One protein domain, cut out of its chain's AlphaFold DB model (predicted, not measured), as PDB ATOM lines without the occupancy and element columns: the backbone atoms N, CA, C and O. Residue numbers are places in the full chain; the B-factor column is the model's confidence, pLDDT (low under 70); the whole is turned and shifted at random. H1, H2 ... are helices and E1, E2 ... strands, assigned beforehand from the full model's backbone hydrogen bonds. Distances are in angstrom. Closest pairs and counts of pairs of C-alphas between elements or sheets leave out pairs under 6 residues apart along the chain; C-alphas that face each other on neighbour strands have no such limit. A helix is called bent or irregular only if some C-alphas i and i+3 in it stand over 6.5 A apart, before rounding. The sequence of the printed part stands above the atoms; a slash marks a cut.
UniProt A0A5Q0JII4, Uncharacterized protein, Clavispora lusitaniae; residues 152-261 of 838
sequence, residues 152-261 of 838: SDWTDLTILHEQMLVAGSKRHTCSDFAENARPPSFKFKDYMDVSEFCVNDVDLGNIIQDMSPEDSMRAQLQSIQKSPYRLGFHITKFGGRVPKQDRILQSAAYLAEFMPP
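Overview. This is residues 152 to 261 of the 838 residues of an uncharacterized protein of Clavispora lusitaniae (UniProt A0A5Q0JII4). A tiny sheet of two short strands, E1 and E2, sits in the middle, with the longest helix, H6, packed on E2 and running crosswise to it, and H1 crossing H6. A helical hairpin, H4 and H5, makes one end, and the loop of residues 182 to 193 reaches out at the other, beyond H2 and H3. The printed part has 110 residues, with six named helices and two named strands in the order H1 H2 H3 E1 H4 H5 E2 H6; the strands are antiparallel and the class is mostly helix. It is compact, with a radius of gyration of the C-alphas of 14.4 A and spans of 41 by 32 by 31 A.

Arrangement. H1, residues 159 to 164, touches H6, residues 244 to 257, through residues 249 to 253 of H6 alone; their closest C-alphas, Leu 160 and Ala 252, are 7.0 A apart, and the steep tilt of 68 degrees, the same way, is only just short of about perpendicular. H2, residues 175 to 181, touches H3, residues 194 to 197, closest at the C-alphas of Ala 178 and Val 194, 5.7 A. E1, residues 198 to 200, and E2, residues 233 to 235, are antiparallel neighbours at 157 degrees, with N 199 and O 234 at 2.9 A and N 234 and O 199 at 2.8 A, within hydrogen-bond range. The closest C-alphas of E2 and H6, Ile 235 and Tyr 254, are 5.0 A apart. H4, residues 204 to 210, and H5, residues 216 to 226, touch as a helical hairpin, closest at the C-alphas of Ile 208 and Arg 218, 6.0 A, with a steep tilt of 36 degrees, only just past shallow, opposite ways. H5 and H6 are close but not clearly touching. H1 and H2 are apart. Every O i to N i+4 pair is within hydrogen-bond range in H4 and H6, against 1 of 2 in H1, 6 of 7 in H5 and 0 of 3 in H2, where 2 of 4 O i to N i+3 pairs are; H3 is too short for an i+4 pair.

Along the chain. H1 begins at C-alpha 159, (-62.491, 42.039, -104.600), and is 9.3 A long; H2 is 10.1 A, H3 5.5 A, E1 6.8 A and H4 10.0 A. H5, 17.1 A, is only just irregular: C-alphas 216 and 219 are 6.6 A apart. E2 is 6.8 A, and H6, 20.5 A, ends at C-alpha 257, (-49.862, 36.138, -105.166).

Size, cuts and confidence. The two C-alphas farthest apart, those of Lys 187 and Pro 228, are 43.2 A apart. The printed part has no cut. The link from H2 to H3, 12 residues, is long. Residues 211 to 216, of which 216 belongs to H5, stand free. The mean pLDDT of the printed part is 85.6, and residues 179 to 189 are under 70.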
ATOM      1  N   SER A 152     -57.036  32.843-108.956       95.44
ATOM      2  CA  SER A 152     -58.156  33.682-109.431       95.44
ATOM      3  C   SER A 152     -59.080  32.983-110.428       95.44
ATOM      4  O   SER A 152     -60.206  33.427-110.603       95.44
ATOM      5  N   ASP A 153     -58.617  31.920-111.089       96.75
ATOM      6  CA  ASP A 153     -59.448  31.139-112.006       96.75
ATOM      7  C   ASP A 153     -60.302  30.106-111.248       96.75
ATOM      8  O   ASP A 153     -61.270  29.579-111.789       96.75
ATOM      9  N   TRP A 154     -59.976  29.818-109.983       97.31
ATOM     10  CA  TRP A 154     -60.576  28.733-109.196       97.31
ATOM     11  C   TRP A 154     -61.387  29.201-107.988       97.31
ATOM     12  O   TRP A 154     -62.138  28.401-107.430       97.31
ATOM     13  N   THR A 155     -61.266  30.462-107.577       96.56
ATOM     14  CA  THR A 155     -62.049  31.090-106.500       96.56
ATOM     15  C   THR A 155     -62.234  32.580-106.776       96.56
ATOM     16  O   THR A 155     -61.399  33.206-107.427       96.56
ATOM     17  N   ASP A 156     -63.328  33.154-106.274       95.62
ATOM     18  CA  ASP A 156     -63.664  34.560-106.492       95.62
ATOM     19  C   ASP A 156     -62.668  35.488-105.785       95.62
ATOM     20  O   ASP A 156     -62.684  35.636-104.557       95.62
ATOM     21  N   LEU A 157     -61.786  36.106-106.570       95.62
ATOM     22  CA  LEU A 157     -60.829  37.125-106.131       95.62
ATOM     23  C   LEU A 157     -61.168  38.513-106.697       95.62
ATOM     24  O   LEU A 157     -60.328  39.409-106.662       95.62
ATOM     25  N   THR A 158     -62.398  38.716-107.187       91.94
ATOM     26  CA  THR A 158     -62.841  39.959-107.850       91.94
ATOM     27  C   THR A 158     -62.723  41.182-106.934       91.94
ATOM     28  O   THR A 158     -62.501  42.288-107.418       91.94
ATOM     29  N   ILE A 159     -62.762  40.990-105.607       91.69
ATOM     30  CA  ILE A 159     -62.491  42.039-104.600       91.69
ATOM     31  C   ILE A 159     -61.142  42.748-104.827       91.69
ATOM     32  O   ILE A 159     -60.973  43.913-104.473       91.69
ATOM     33  N   LEU A 160     -60.173  42.065-105.445       93.38
ATOM     34  CA  LEU A 160     -58.870  42.635-105.770       93.38
ATOM     35  C   LEU A 160     -58.909  43.566-106.982       93.38
ATOM     36  O   LEU A 160     -58.046  44.434-107.079       93.38
ATOM     37  N   HIS A 161     -59.875  43.424-107.897       91.81
ATOM     38  CA  HIS A 161     -59.954  44.270-109.093       91.81
ATOM     39  C   HIS A 161     -60.120  45.742-108.713       91.81
ATOM     40  O   HIS A 161     -59.452  46.599-109.282       91.81
ATOM     41  N   GLU A 162     -60.926  46.029-107.689       83.00
ATOM     42  CA  GLU A 162     -61.092  47.388-107.169       83.00
ATOM     43  C   GLU A 162     -59.765  47.968-106.664       83.00
ATOM     44  O   GLU A 162     -59.467  49.129-106.912       83.00
ATOM     45  N   GLN A 163     -58.920  47.157-106.020       86.38
ATOM     46  CA  GLN A 163     -57.600  47.594-105.549       86.38
ATOM     47  C   GLN A 163     -56.596  47.759-106.696       86.38
ATOM     48  O   GLN A 163     -55.799  48.695-106.707       86.38
ATOM     49  N   MET A 164     -56.659  46.867-107.685       89.94
ATOM     50  CA  MET A 164     -55.816  46.883-108.882       89.94
ATOM     51  C   MET A 164     -56.101  48.077-109.805       89.94
ATOM     52  O   MET A 164     -55.211  48.495-110.547       89.94
ATOM     53  N   LEU A 165     -57.325  48.610-109.768       88.88
ATOM     54  CA  LEU A 165     -57.804  49.711-110.611       88.88
ATOM     55  C   LEU A 165     -57.868  51.057-109.864       88.88
ATOM     56  O   LEU A 165     -58.556  51.981-110.301       88.88
ATOM     57  N   VAL A 166     -57.127  51.198-108.759       83.94
ATOM     58  CA  VAL A 166     -56.974  52.453-108.001       83.94
ATOM     59  C   VAL A 166     -55.517  52.925-108.037       83.94
ATOM     60  O   VAL A 166     -54.575  52.142-107.917       83.94
ATOM     61  N   ALA A 167     -55.315  54.238-108.191       77.00
ATOM     62  CA  ALA A 167     -53.996  54.870-108.224       77.00
ATOM     63  C   ALA A 167     -53.825  55.940-107.129       77.00
ATOM     64  O   ALA A 167     -54.786  56.533-106.638       77.00
ATOM     65  N   GLY A 168     -52.568  56.229-106.780       74.94
ATOM     66  CA  GLY A 168     -52.205  57.304-105.853       74.94
ATOM     67  C   GLY A 168     -52.431  56.966-104.375       74.94
ATOM     68  O   GLY A 168     -52.411  55.807-103.975       74.94
ATOM     69  N   SER A 169     -52.638  57.998-103.553       70.19
ATOM     70  CA  SER A 169     -52.692  57.910-102.082       70.19
ATOM     71  C   SER A 169     -53.943  57.232-101.508       70.19
ATOM     72  O   SER A 169     -54.110  57.207-100.296       70.19
ATOM     73  N   LYS A 170     -54.858  56.764-102.363       73.75
ATOM     74  CA  LYS A 170     -56.088  56.059-101.968       73.75
ATOM     75  C   LYS A 170     -55.962  54.539-102.054       73.75
ATOM     76  O   LYS A 170     -56.888  53.835-101.672       73.75
ATOM     77  N   ARG A 171     -54.851  54.044-102.599       81.81
ATOM     78  CA  ARG A 171     -54.559  52.618-102.686       81.81
ATOM     79  C   ARG A 171     -54.103  52.110-101.324       81.81
ATOM     80  O   ARG A 171     -53.287  52.773-100.685       81.81
ATOM     81  N   HIS A 172     -54.609  50.951-100.912       87.69
ATOM     82  CA  HIS A 172     -54.194  50.349 -99.652       87.69
ATOM     83  C   HIS A 172     -52.702  49.986 -99.655       87.69
ATOM     84  O   HIS A 172     -52.084  49.700-100.684       87.69
ATOM     85  N   THR A 173     -52.143  49.980 -98.458       91.00
ATOM     86  CA  THR A 173     -50.755  49.709 -98.105       91.00
ATOM     87  C   THR A 173     -50.732  48.817 -96.866       91.00
ATOM     88  O   THR A 173     -51.744  48.624 -96.192       91.00
ATOM     89  N   CYS A 174     -49.566  48.293 -96.503       92.19
ATOM     90  CA  CYS A 174     -49.449  47.493 -95.290       92.19
ATOM     91  C   CYS A 174     -49.812  48.276 -94.019       92.19
ATOM     92  O   CYS A 174     -50.324  47.681 -93.073       92.19
ATOM     93  N   SER A 175     -49.617  49.602 -93.979       88.56
ATOM     94  CA  SER A 175     -49.987  50.396 -92.800       88.56
ATOM     95  C   SER A 175     -51.486  50.378 -92.499       88.56
ATOM     96  O   SER A 175     -51.847  50.482 -91.328       88.56
ATOM     97  N   ASP A 176     -52.337  50.151 -93.502       86.50
ATOM     98  CA  ASP A 176     -53.788  50.050 -93.306       86.50
ATOM     99  C   ASP A 176     -54.170  48.822 -92.460       86.50
ATOM    100  O   ASP A 176     -55.174  48.834 -91.753       86.50
ATOM    101  N   PHE A 177     -53.322  47.787 -92.435       85.38
ATOM    102  CA  PHE A 177     -53.492  46.623 -91.560       85.38
ATOM    103  C   PHE A 177     -52.826  46.795 -90.181       85.38
ATOM    104  O   PHE A 177     -53.096  46.015 -89.266       85.38
ATOM    105  N   ALA A 178     -51.954  47.797 -90.005       70.94
ATOM    106  CA  ALA A 178     -51.121  47.959 -88.806       70.94
ATOM    107  C   ALA A 178     -51.851  48.619 -87.634       70.94
ATOM    108  O   ALA A 178     -51.615  48.263 -86.476       70.94
ATOM    109  N   GLU A 179     -52.772  49.544 -87.907       62.00
ATOM    110  CA  GLU A 179     -53.573  50.194 -86.860       62.00
ATOM    111  C   GLU A 179     -54.479  49.195 -86.123       62.00
ATOM    112  O   GLU A 179     -54.734  49.334 -84.924       62.00
ATOM    113  N   ASN A 180     -54.867  48.123 -86.816       58.69
ATOM    114  CA  ASN A 180     -55.803  47.110 -86.343       58.69
ATOM    115  C   ASN A 180     -55.131  45.920 -85.625       58.69
ATOM    116  O   ASN A 180     -55.825  45.070 -85.061       58.69
ATOM    117  N   ALA A 181     -53.792  45.879 -85.594       54.06
ATOM    118  CA  ALA A 181     -52.988  44.828 -84.960       54.06
ATOM    119  C   ALA A 181     -52.709  45.068 -83.457       54.06
ATOM    120  O   ALA A 181     -52.060  44.246 -82.807       54.06
ATOM    121  N   ARG A 182     -53.182  46.180 -82.866       56.34
ATOM    122  CA  ARG A 182     -52.928  46.499 -81.447       56.34
ATOM    123  C   ARG A 182     -53.864  45.707 -80.514       56.34
ATOM    124  O   ARG A 182     -55.078  45.916 -80.555       56.34
ATOM    125  N   PRO A 183     -53.343  44.843 -79.622       56.47
ATOM    126  CA  PRO A 183     -54.176  44.070 -78.708       56.47
ATOM    127  C   PRO A 183     -54.828  44.982 -77.647       56.47
ATOM    128  O   PRO A 183     -54.132  45.806 -77.049       56.47
ATOM    129  N   PRO A 184     -56.125  44.812 -77.313       51.41
ATOM    130  CA  PRO A 184     -56.777  45.595 -76.254       51.41
ATOM    131  C   PRO A 184     -56.205  45.371 -74.840       51.41
ATOM    132  O   PRO A 184     -56.546  46.092 -73.910       51.41
ATOM    133  N   SER A 185     -55.366  44.355 -74.636       52.91
ATOM    134  CA  SER A 185     -54.546  44.116 -73.438       52.91
ATOM    135  C   SER A 185     -53.665  42.881 -73.679       52.91
ATOM    136  O   SER A 185     -53.980  42.061 -74.539       52.91
ATOM    137  N   PHE A 186     -52.586  42.721 -72.905       49.22
ATOM    138  CA  PHE A 186     -51.548  41.667 -72.979       49.22
ATOM    139  C   PHE A 186     -52.018  40.189 -72.869       49.22
ATOM    140  O   PHE A 186     -51.205  39.304 -72.615       49.22
ATOM    141  N   LYS A 187     -53.310  39.877 -73.025       48.69
ATOM    142  CA  LYS A 187     -53.867  38.535 -72.770       48.69
ATOM    143  C   LYS A 187     -54.059  37.638 -74.000       48.69
ATOM    144  O   LYS A 187     -54.434  36.486 -73.815       48.69
ATOM    145  N   PHE A 188     -53.790  38.100 -75.223       51.69
ATOM    146  CA  PHE A 188     -54.054  37.308 -76.436       51.69
ATOM    147  C   PHE A 188     -52.794  37.145 -77.299       51.69
ATOM    148  O   PHE A 188     -52.249  38.132 -77.781       51.69
ATOM    149  N   LYS A 189     -52.345  35.893 -77.484       59.78
ATOM    150  CA  LYS A 189     -51.098  35.503 -78.179       59.78
ATOM    151  C   LYS A 189     -51.187  35.465 -79.719       59.78
ATOM    152  O   LYS A 189     -50.193  35.167 -80.360       59.78
ATOM    153  N   ASP A 190     -52.345  35.770 -80.306       71.50
ATOM    154  CA  ASP A 190     -52.629  35.525 -81.734       71.50
ATOM    155  C   ASP A 190     -52.514  36.780 -82.634       71.50
ATOM    156  O   ASP A 190     -53.031  36.787 -83.753       71.50
ATOM    157  N   TYR A 191     -51.915  37.866 -82.142       78.69
ATOM    158  CA  TYR A 191     -51.638  39.068 -82.939       78.69
ATOM    159  C   TYR A 191     -50.224  38.983 -83.520       78.69
ATOM    160  O   TYR A 191     -49.298  38.608 -82.803       78.69
ATOM    161  N   MET A 192     -50.068  39.341 -84.795       84.06
ATOM    162  CA  MET A 192     -48.782  39.350 -85.495       84.06
ATOM    163  C   MET A 192     -48.435  40.775 -85.926       84.06
ATOM    164  O   MET A 192     -49.330  41.549 -86.274       84.06
ATOM    165  N   ASP A 193     -47.149  41.124 -85.899       85.50
ATOM    166  CA  ASP A 193     -46.696  42.397 -86.454       85.50
ATOM    167  C   ASP A 193     -46.859  42.389 -87.980       85.50
ATOM    168  O   ASP A 193     -46.566  41.400 -88.650       85.50
ATOM    169  N   VAL A 194     -47.336  43.498 -88.545       88.88
ATOM    170  CA  VAL A 194     -47.613  43.598 -89.984       88.88
ATOM    171  C   VAL A 194     -46.371  43.378 -90.836       88.88
ATOM    172  O   VAL A 194     -46.477  42.778 -91.905       88.88
ATOM    173  N   SER A 195     -45.197  43.799 -90.359       88.94
ATOM    174  CA  SER A 195     -43.933  43.585 -91.070       88.94
ATOM    175  C   SER A 195     -43.574  42.107 -91.224       88.94
ATOM    176  O   SER A 195     -42.779  41.755 -92.092       88.94
ATOM    177  N   GLU A 196     -44.178  41.219 -90.428       88.88
ATOM    178  CA  GLU A 196     -43.958  39.787 -90.563       88.88
ATOM    179  C   GLU A 196     -44.728  39.187 -91.740       88.88
ATOM    180  O   GLU A 196     -44.254  38.209 -92.311       88.88
ATOM    181  N   PHE A 197     -45.902  39.717 -92.102       91.75
ATOM    182  CA  PHE A 197     -46.802  39.079 -93.075       91.75
ATOM    183  C   PHE A 197     -47.191  39.951 -94.275       91.75
ATOM    184  O   PHE A 197     -47.840  39.442 -95.190       91.75
ATOM    185  N   CYS A 198     -46.827  41.234 -94.289       93.94
ATOM    186  CA  CYS A 198     -47.177  42.175 -95.347       93.94
ATOM    187  C   CYS A 198     -45.953  42.937 -95.864       93.94
ATOM    188  O   CYS A 198     -45.146  43.441 -95.085       93.94
ATOM    189  N   VAL A 199     -45.854  43.074 -97.187       93.69
ATOM    190  CA  VAL A 199     -44.816  43.847 -97.884       93.69
ATOM    191  C   VAL A 199     -45.461  44.913 -98.768       93.69
ATOM    192  O   VAL A 199     -46.391  44.602 -99.507       93.69
ATOM    193  N   ASN A 200     -44.987  46.164 -98.738       93.31
ATOM    194  CA  ASN A 200     -45.504  47.185 -99.655       93.31
ATOM    195  C   ASN A 200     -44.893  47.051-101.051       93.31
ATOM    196  O   ASN A 200     -43.717  46.724-101.210       93.31
ATOM    197  N   ASP A 201     -45.663  47.468-102.055       90.56
ATOM    198  CA  ASP A 201     -45.218  47.618-103.445       90.56
ATOM    199  C   ASP A 201     -43.894  48.402-103.570       90.56
ATOM    200  O   ASP A 201     -43.046  48.085-104.405       90.56
ATOM    201  N   VAL A 202     -43.733  49.460-102.763       89.38
ATOM    202  CA  VAL A 202     -42.570  50.364-102.811       89.38
ATOM    203  C   VAL A 202     -41.285  49.712-102.301       89.38
ATOM    204  O   VAL A 202     -40.198  50.116-102.707       89.38
ATOM    205  N   ASP A 203     -41.411  48.677-101.471       92.19
ATOM    206  CA  ASP A 203     -40.288  48.008-100.815       92.19
ATOM    207  C   ASP A 203     -39.774  46.806-101.629       92.19
ATOM    208  O   ASP A 203     -38.646  46.351-101.421       92.19
ATOM    209  N   LEU A 204     -40.555  46.329-102.611       91.00
ATOM    210  CA  LEU A 204     -40.234  45.153-103.432       91.00
ATOM    211  C   LEU A 204     -38.839  45.213-104.056       91.00
ATOM    212  O   LEU A 204     -38.115  44.222-104.046       91.00
ATOM    213  N   GLY A 205     -38.455  46.367-104.610       90.56
ATOM    214  CA  GLY A 205     -37.177  46.516-105.306       90.56
ATOM    215  C   GLY A 205     -35.975  46.248-104.402       90.56
ATOM    216  O   GLY A 205     -35.041  45.575-104.831       90.56
ATOM    217  N   ASN A 206     -36.030  46.725-103.156       92.19
ATOM    218  CA  ASN A 206     -34.972  46.518-102.171       92.19
ATOM    219  C   ASN A 206     -34.990  45.070-101.663       92.19
ATOM    220  O   ASN A 206     -33.963  44.399-101.678       92.19
ATOM    221  N   ILE A 207     -36.175  44.547-101.332       91.00
ATOM    222  CA  ILE A 207     -36.342  43.167-100.849       91.00
ATOM    223  C   ILE A 207     -35.801  42.154-101.868       91.00
ATOM    224  O   ILE A 207     -35.016  41.279-101.519       91.00
ATOM    225  N   ILE A 208     -36.140  42.306-103.152       91.44
ATOM    226  CA  ILE A 208     -35.662  41.419-104.226       91.44
ATOM    227  C   ILE A 208     -34.132  41.474-104.379       91.44
ATOM    228  O   ILE A 208     -33.524  40.478-104.784       91.44
ATOM    229  N   GLN A 209     -33.508  42.628-104.123       91.62
ATOM    230  CA  GLN A 209     -32.051  42.781-104.193       91.62
ATOM    231  C   GLN A 209     -31.346  42.064-103.039       91.62
ATOM    232  O   GLN A 209     -30.315  41.437-103.279       91.62
ATOM    233  N   ASP A 210     -31.931  42.106-101.841       91.12
ATOM    234  CA  ASP A 210     -31.367  41.504-100.629       91.12
ATOM    235  C   ASP A 210     -31.590  39.982-100.544       91.12
ATOM    236  O   ASP A 210     -30.866  39.278 -99.839       91.12
ATOM    237  N   MET A 211     -32.571  39.444-101.277       90.12
ATOM    238  CA  MET A 211     -32.865  38.008-101.306       90.12
ATOM    239  C   MET A 211     -31.816  37.194-102.072       90.12
ATOM    240  O   MET A 211     -31.265  37.623-103.092       90.12
ATOM    241  N   SER A 212     -31.602  35.947-101.638       89.75
ATOM    242  CA  SER A 212     -30.783  34.976-102.375       89.75
ATOM    243  C   SER A 212     -31.372  34.708-103.770       89.75
ATOM    244  O   SER A 212     -32.594  34.675-103.921       89.75
ATOM    245  N   PRO A 213     -30.557  34.510-104.825       83.00
ATOM    246  CA  PRO A 213     -31.051  34.057-106.129       83.00
ATOM    247  C   PRO A 213     -31.822  32.732-106.072       83.00
ATOM    248  O   PRO A 213     -32.686  32.503-106.909       83.00
ATOM    249  N   GLU A 214     -31.515  31.887-105.086       80.88
ATOM    250  CA  GLU A 214     -32.150  30.581-104.868       80.88
ATOM    251  C   GLU A 214     -33.430  30.671-104.023       80.88
ATOM    252  O   GLU A 214     -34.100  29.663-103.803       80.88
ATOM    253  N   ASP A 215     -33.780  31.862-103.528       82.62
ATOM    254  CA  ASP A 215     -34.977  32.040-102.715       82.62
ATOM    255  C   ASP A 215     -36.238  31.812-103.559       82.62
ATOM    256  O   ASP A 215     -36.500  32.517-104.540       82.62
ATOM    257  N   SER A 216     -37.044  30.835-103.141       75.94
ATOM    258  CA  SER A 216     -38.292  30.451-103.806       75.94
ATOM    259  C   SER A 216     -39.280  31.612-103.985       75.94
ATOM    260  O   SER A 216     -40.050  31.622-104.946       75.94
ATOM    261  N   MET A 217     -39.242  32.623-103.109       81.56
ATOM    262  CA  MET A 217     -40.134  33.781-103.179       81.56
ATOM    263  C   MET A 217     -39.640  34.856-104.154       81.56
ATOM    264  O   MET A 217     -40.434  35.671-104.630       81.56
ATOM    265  N   ARG A 218     -38.345  34.873-104.497       86.31
ATOM    266  CA  ARG A 218     -37.746  35.939-105.313       86.31
ATOM    267  C   ARG A 218     -38.368  36.024-106.705       86.31
ATOM    268  O   ARG A 218     -38.678  37.123-107.166       86.31
ATOM    269  N   ALA A 219     -38.567  34.882-107.362       83.44
ATOM    270  CA  ALA A 219     -39.177  34.824-108.690       83.44
ATOM    271  C   ALA A 219     -40.605  35.393-108.679       83.44
ATOM    272  O   ALA A 219     -40.984  36.153-109.574       83.44
ATOM    273  N   GLN A 220     -41.364  35.101-107.620       85.94
ATOM    274  CA  GLN A 220     -42.725  35.598-107.458       85.94
ATOM    275  C   GLN A 220     -42.758  37.120-107.296       85.94
ATOM    276  O   GLN A 220     -43.491  37.803-108.011       85.94
ATOM    277  N   LEU A 221     -41.921  37.674-106.417       89.38
ATOM    278  CA  LEU A 221     -41.845  39.123-106.211       89.38
ATOM    279  C   LEU A 221     -41.396  39.860-107.484       89.38
ATOM    280  O   LEU A 221     -41.911  40.932-107.793       89.38
ATOM    281  N   GLN A 222     -40.488  39.270-108.268       88.56
ATOM    282  CA  GLN A 222     -40.090  39.810-109.572       88.56
ATOM    283  C   GLN A 222     -41.231  39.799-110.596       88.56
ATOM    284  O   GLN A 222     -41.318  40.718-111.412       88.56
ATOM    285  N   SER A 223     -42.086  38.773-110.573       87.56
ATOM    286  CA  SER A 223     -43.286  38.707-111.414       87.56
ATOM    287  C   SER A 223     -44.276  39.814-111.036       87.56
ATOM    288  O   SER A 223     -44.671  40.612-111.887       87.56
ATOM    289  N   ILE A 224     -44.569  39.955-109.739       90.00
ATOM    290  CA  ILE A 224     -45.442  41.005-109.191       90.00
ATOM    291  C   ILE A 224     -44.933  42.402-109.563       90.00
ATOM    292  O   ILE A 224     -45.700  43.238-110.039       90.00
ATOM    293  N   GLN A 225     -43.626  42.653-109.418       89.19
ATOM    294  CA  GLN A 225     -43.016  43.945-109.748       89.19
ATOM    295  C   GLN A 225     -43.200  44.333-111.227       89.19
ATOM    296  O   GLN A 225     -43.262  45.521-111.546       89.19
ATOM    297  N   LYS A 226     -43.294  43.346-112.128       87.00
ATOM    298  CA  LYS A 226     -43.509  43.545-113.571       87.00
ATOM    299  C   LYS A 226     -44.988  43.608-113.962       87.00
ATOM    300  O   LYS A 226     -45.278  43.936-115.111       87.00
ATOM    301  N   SER A 227     -45.909  43.299-113.047       86.00
ATOM    302  CA  SER A 227     -47.344  43.278-113.336       86.00
ATOM    303  C   SER A 227     -47.866  44.680-113.689       86.00
ATOM    304  O   SER A 227     -47.550  45.645-112.981       86.00
ATOM    305  N   PRO A 228     -48.707  44.819-114.733       81.62
ATOM    306  CA  PRO A 228     -49.354  46.090-115.061       81.62
ATOM    307  C   PRO A 228     -50.355  46.536-113.986       81.62
ATOM    308  O   PRO A 228     -50.582  47.733-113.813       81.62
ATOM    309  N   TYR A 229     -50.917  45.582-113.238       87.69
ATOM    310  CA  TYR A 229     -51.877  45.815-112.165       87.69
ATOM    311  C   TYR A 229     -51.306  45.273-110.859       87.69
ATOM    312  O   TYR A 229     -51.056  44.072-110.731       87.69
ATOM    313  N   ARG A 230     -51.066  46.158-109.894       88.94
ATOM    314  CA  ARG A 230     -50.473  45.814-108.596       88.94
ATOM    315  C   ARG A 230     -51.450  46.167-107.471       88.94
ATOM    316  O   ARG A 230     -52.269  47.067-107.645       88.94
ATOM    317  N   LEU A 231     -51.347  45.489-106.324       91.38
ATOM    318  CA  LEU A 231     -52.266  45.653-105.185       91.38
ATOM    319  C   LEU A 231     -51.914  46.817-104.256       91.38
ATOM    320  O   LEU A 231     -52.790  47.560-103.840       91.38
ATOM    321  N   GLY A 232     -50.630  47.069-104.008       90.81
ATOM    322  CA  GLY A 232     -50.121  48.179-103.176       90.81
ATOM    323  C   GLY A 232     -49.461  47.637-101.917       90.81
ATOM    324  O   GLY A 232     -48.534  48.230-101.365       90.81
ATOM    325  N   PHE A 233     -49.921  46.454-101.538       93.38
ATOM    326  CA  PHE A 233     -49.502  45.624-100.434       93.38
ATOM    327  C   PHE A 233     -49.516  44.161-100.901       93.38
ATOM    328  O   PHE A 233     -50.270  43.802-101.806       93.38
ATOM    329  N   HIS A 234     -48.727  43.320-100.246       94.69
ATOM    330  CA  HIS A 234     -48.525  41.918-100.600       94.69
ATOM    331  C   HIS A 234     -48.542  41.068 -99.336       94.69
ATOM    332  O   HIS A 234     -47.693  41.250 -98.464       94.69
ATOM    333  N   ILE A 235     -49.506  40.151 -99.223       95.25
ATOM    334  CA  ILE A 235     -49.679  39.306 -98.033       95.25
ATOM    335  C   ILE A 235     -48.981  37.968 -98.242       95.25
ATOM    336  O   ILE A 235     -49.407  37.170 -99.069       95.25
ATOM    337  N   THR A 236     -47.926  37.709 -97.474       93.44
ATOM    338  CA  THR A 236     -47.028  36.561 -97.674       93.44
ATOM    339  C   THR A 236     -47.373  35.352 -96.805       93.44
ATOM    340  O   THR A 236     -47.016  34.229 -97.158       93.44
ATOM    341  N   LYS A 237     -48.072  35.552 -95.679       93.62
ATOM    342  CA  LYS A 237     -48.528  34.494 -94.758       93.62
ATOM    343  C   LYS A 237     -49.719  34.953 -93.906       93.62
ATOM    344  O   LYS A 237     -50.165  36.094 -94.007       93.62
ATOM    345  N   PHE A 238     -50.237  34.062 -93.059       93.69
ATOM    346  CA  PHE A 238     -51.330  34.365 -92.135       93.69
ATOM    347  C   PHE A 238     -50.940  35.456 -91.122       93.69
ATOM    348  O   PHE A 238     -49.956  35.317 -90.399       93.69
ATOM    349  N   GLY A 239     -51.743  36.523 -91.050       89.62
ATOM    350  CA  GLY A 239     -51.482  37.700 -90.206       89.62
ATOM    351  C   GLY A 239     -52.142  37.706 -88.819       89.62
ATOM    352  O   GLY A 239     -52.220  38.757 -88.189       89.62
ATOM    353  N   GLY A 240     -52.674  36.578 -88.330       89.12
ATOM    354  CA  GLY A 240     -53.287  36.511 -86.995       89.12
ATOM    355  C   GLY A 240     -54.704  37.098 -86.915       89.12
ATOM    356  O   GLY A 240     -55.528  36.893 -87.803       89.12
ATOM    357  N   ARG A 241     -55.055  37.788 -85.825       89.25
ATOM    358  CA  ARG A 241     -56.393  38.396 -85.647       89.25
ATOM    359  C   ARG A 241     -56.498  39.771 -86.302       89.25
ATOM    360  O   ARG A 241     -55.743  40.668 -85.948       89.25
ATOM    361  N   VAL A 242     -57.495  39.959 -87.170       88.44
ATOM    362  CA  VAL A 242     -57.751  41.229 -87.886       88.44
ATOM    363  C   VAL A 242     -59.258  41.536 -87.979       88.44
ATOM    364  O   VAL A 242     -60.079  40.655 -87.711       88.44
ATOM    365  N   PRO A 243     -59.684  42.769 -88.299       88.06
ATOM    366  CA  PRO A 243     -61.074  43.068 -88.629       88.06
ATOM    367  C   PRO A 243     -61.608  42.193 -89.768       88.06
ATOM    368  O   PRO A 243     -60.867  41.767 -90.651       88.06
ATOM    369  N   LYS A 244     -62.926  41.946 -89.776       88.00
ATOM    370  CA  LYS A 244     -63.576  41.084 -90.782       88.00
ATOM    371  C   LYS A 244     -63.272  41.526 -92.220       88.00
ATOM    372  O   LYS A 244     -63.029  40.678 -93.066       88.00
ATOM    373  N   GLN A 245     -63.309  42.831 -92.490       85.31
ATOM    374  CA  GLN A 245     -63.089  43.383 -93.832       85.31
ATOM    375  C   GLN A 245     -61.637  43.182 -94.290       85.31
ATOM    376  O   GLN A 245     -61.411  42.659 -95.379       85.31
ATOM    377  N   ASP A 246     -60.670  43.474 -93.419       90.56
ATOM    378  CA  ASP A 246     -59.243  43.260 -93.678       90.56
ATOM    379  C   ASP A 246     -58.933  41.786 -93.950       90.56
ATOM    380  O   ASP A 246     -58.137  41.482 -94.836       90.56
ATOM    381  N   ARG A 247     -59.595  40.857 -93.236       92.88
ATOM    382  CA  ARG A 247     -59.428  39.414 -93.466       92.88
ATOM    383  C   ARG A 247     -59.747  39.052 -94.915       92.88
ATOM    384  O   ARG A 247     -58.919  38.400 -95.531       92.88
ATOM    385  N   ILE A 248     -60.872  39.508 -95.472       94.06
ATOM    386  CA  ILE A 248     -61.276  39.200 -96.860       94.06
ATOM    387  C   ILE A 248     -60.184  39.622 -97.847       94.06
ATOM    388  O   ILE A 248     -59.787  38.847 -98.718       94.06
ATOM    389  N   LEU A 249     -59.670  40.845 -97.683       93.81
ATOM    390  CA  LEU A 249     -58.661  41.392 -98.579       93.81
ATOM    391  C   LEU A 249     -57.313  40.672 -98.431       93.81
ATOM    392  O   LEU A 249     -56.684  40.336 -99.435       93.81
ATOM    393  N   GLN A 250     -56.897  40.379 -97.195       95.00
ATOM    394  CA  GLN A 250     -55.657  39.650 -96.930       95.00
ATOM    395  C   GLN A 250     -55.677  38.236 -97.512       95.00
ATOM    396  O   GLN A 250     -54.707  37.800 -98.131       95.00
ATOM    397  N   SER A 251     -56.793  37.536 -97.322       96.56
ATOM    398  CA  SER A 251     -57.036  36.193 -97.838       96.56
ATOM    399  C   SER A 251     -56.964  36.164 -99.362       96.56
ATOM    400  O   SER A 251     -56.220  35.370 -99.936       96.56
ATOM    401  N   ALA A 252     -57.669  37.087-100.023       96.94
ATOM    402  CA  ALA A 252     -57.666  37.180-101.475       96.94
ATOM    403  C   ALA A 252     -56.271  37.501-102.041       96.94
ATOM    404  O   ALA A 252     -55.848  36.863-103.006       96.94
ATOM    405  N   ALA A 253     -55.544  38.442-101.429       96.44
ATOM    406  CA  ALA A 253     -54.194  38.816-101.853       96.44
ATOM    407  C   ALA A 253     -53.203  37.646-101.725       96.44
ATOM    408  O   ALA A 253     -52.488  37.340-102.679       96.44
ATOM    409  N   TYR A 254     -53.213  36.935-100.588       96.94
ATOM    410  CA  TYR A 254     -52.365  35.755-100.389       96.94
ATOM    411  C   TYR A 254     -52.651  34.660-101.423       96.94
ATOM    412  O   TYR A 254     -51.718  34.107-102.009       96.94
ATOM    413  N   LEU A 255     -53.932  34.363-101.679       96.56
ATOM    414  CA  LEU A 255     -54.335  33.380-102.687       96.56
ATOM    415  C   LEU A 255     -53.817  33.738-104.083       96.56
ATOM    416  O   LEU A 255     -53.265  32.878-104.767       96.56
ATOM    417  N   ALA A 256     -53.990  34.994-104.502       94.62
ATOM    418  CA  ALA A 256     -53.557  35.446-105.819       94.62
ATOM    419  C   ALA A 256     -52.030  35.369-105.978       94.62
ATOM    420  O   ALA A 256     -51.532  34.879-106.990       94.62
ATOM    421  N   GLU A 257     -51.282  35.841-104.983       93.19
ATOM    422  CA  GLU A 257     -49.862  36.138-105.166       93.19
ATOM    423  C   GLU A 257     -48.920  35.071-104.594       93.19
ATOM    424  O   GLU A 257     -47.864  34.836-105.179       93.19
ATOM    425  N   PHE A 258     -49.269  34.397-103.492       93.44
ATOM    426  CA  PHE A 258     -48.309  33.573-102.740       93.44
ATOM    427  C   PHE A 258     -48.730  32.120-102.529       93.44
ATOM    428  O   PHE A 258     -47.849  31.261-102.474       93.44
ATOM    429  N   MET A 259     -50.026  31.790-102.485       94.38
ATOM    430  CA  MET A 259     -50.452  30.398-102.279       94.38
ATOM    431  C   MET A 259     -49.918  29.492-103.403       94.38
ATOM    432  O   MET A 259     -50.177  29.781-104.572       94.38
ATOM    433  N   PRO A 260     -49.178  28.408-103.112       92.69
ATOM    434  CA  PRO A 260     -48.701  27.490-104.144       92.69
ATOM    435  C   PRO A 260     -49.849  26.894-104.980       92.69
ATOM    436  O   PRO A 260     -50.957  26.732-104.461       92.69
ATOM    437  N   PRO A 261     -49.621  26.561-106.262       94.00
ATOM    438  CA  PRO A 261     -50.568  25.764-107.038       94.00
ATOM    439  C   PRO A 261     -50.823  24.390-106.388       94.00
ATOM    440  O   PRO A 261     -49.921  23.848-105.742       94.00
TER     441      PRO A 261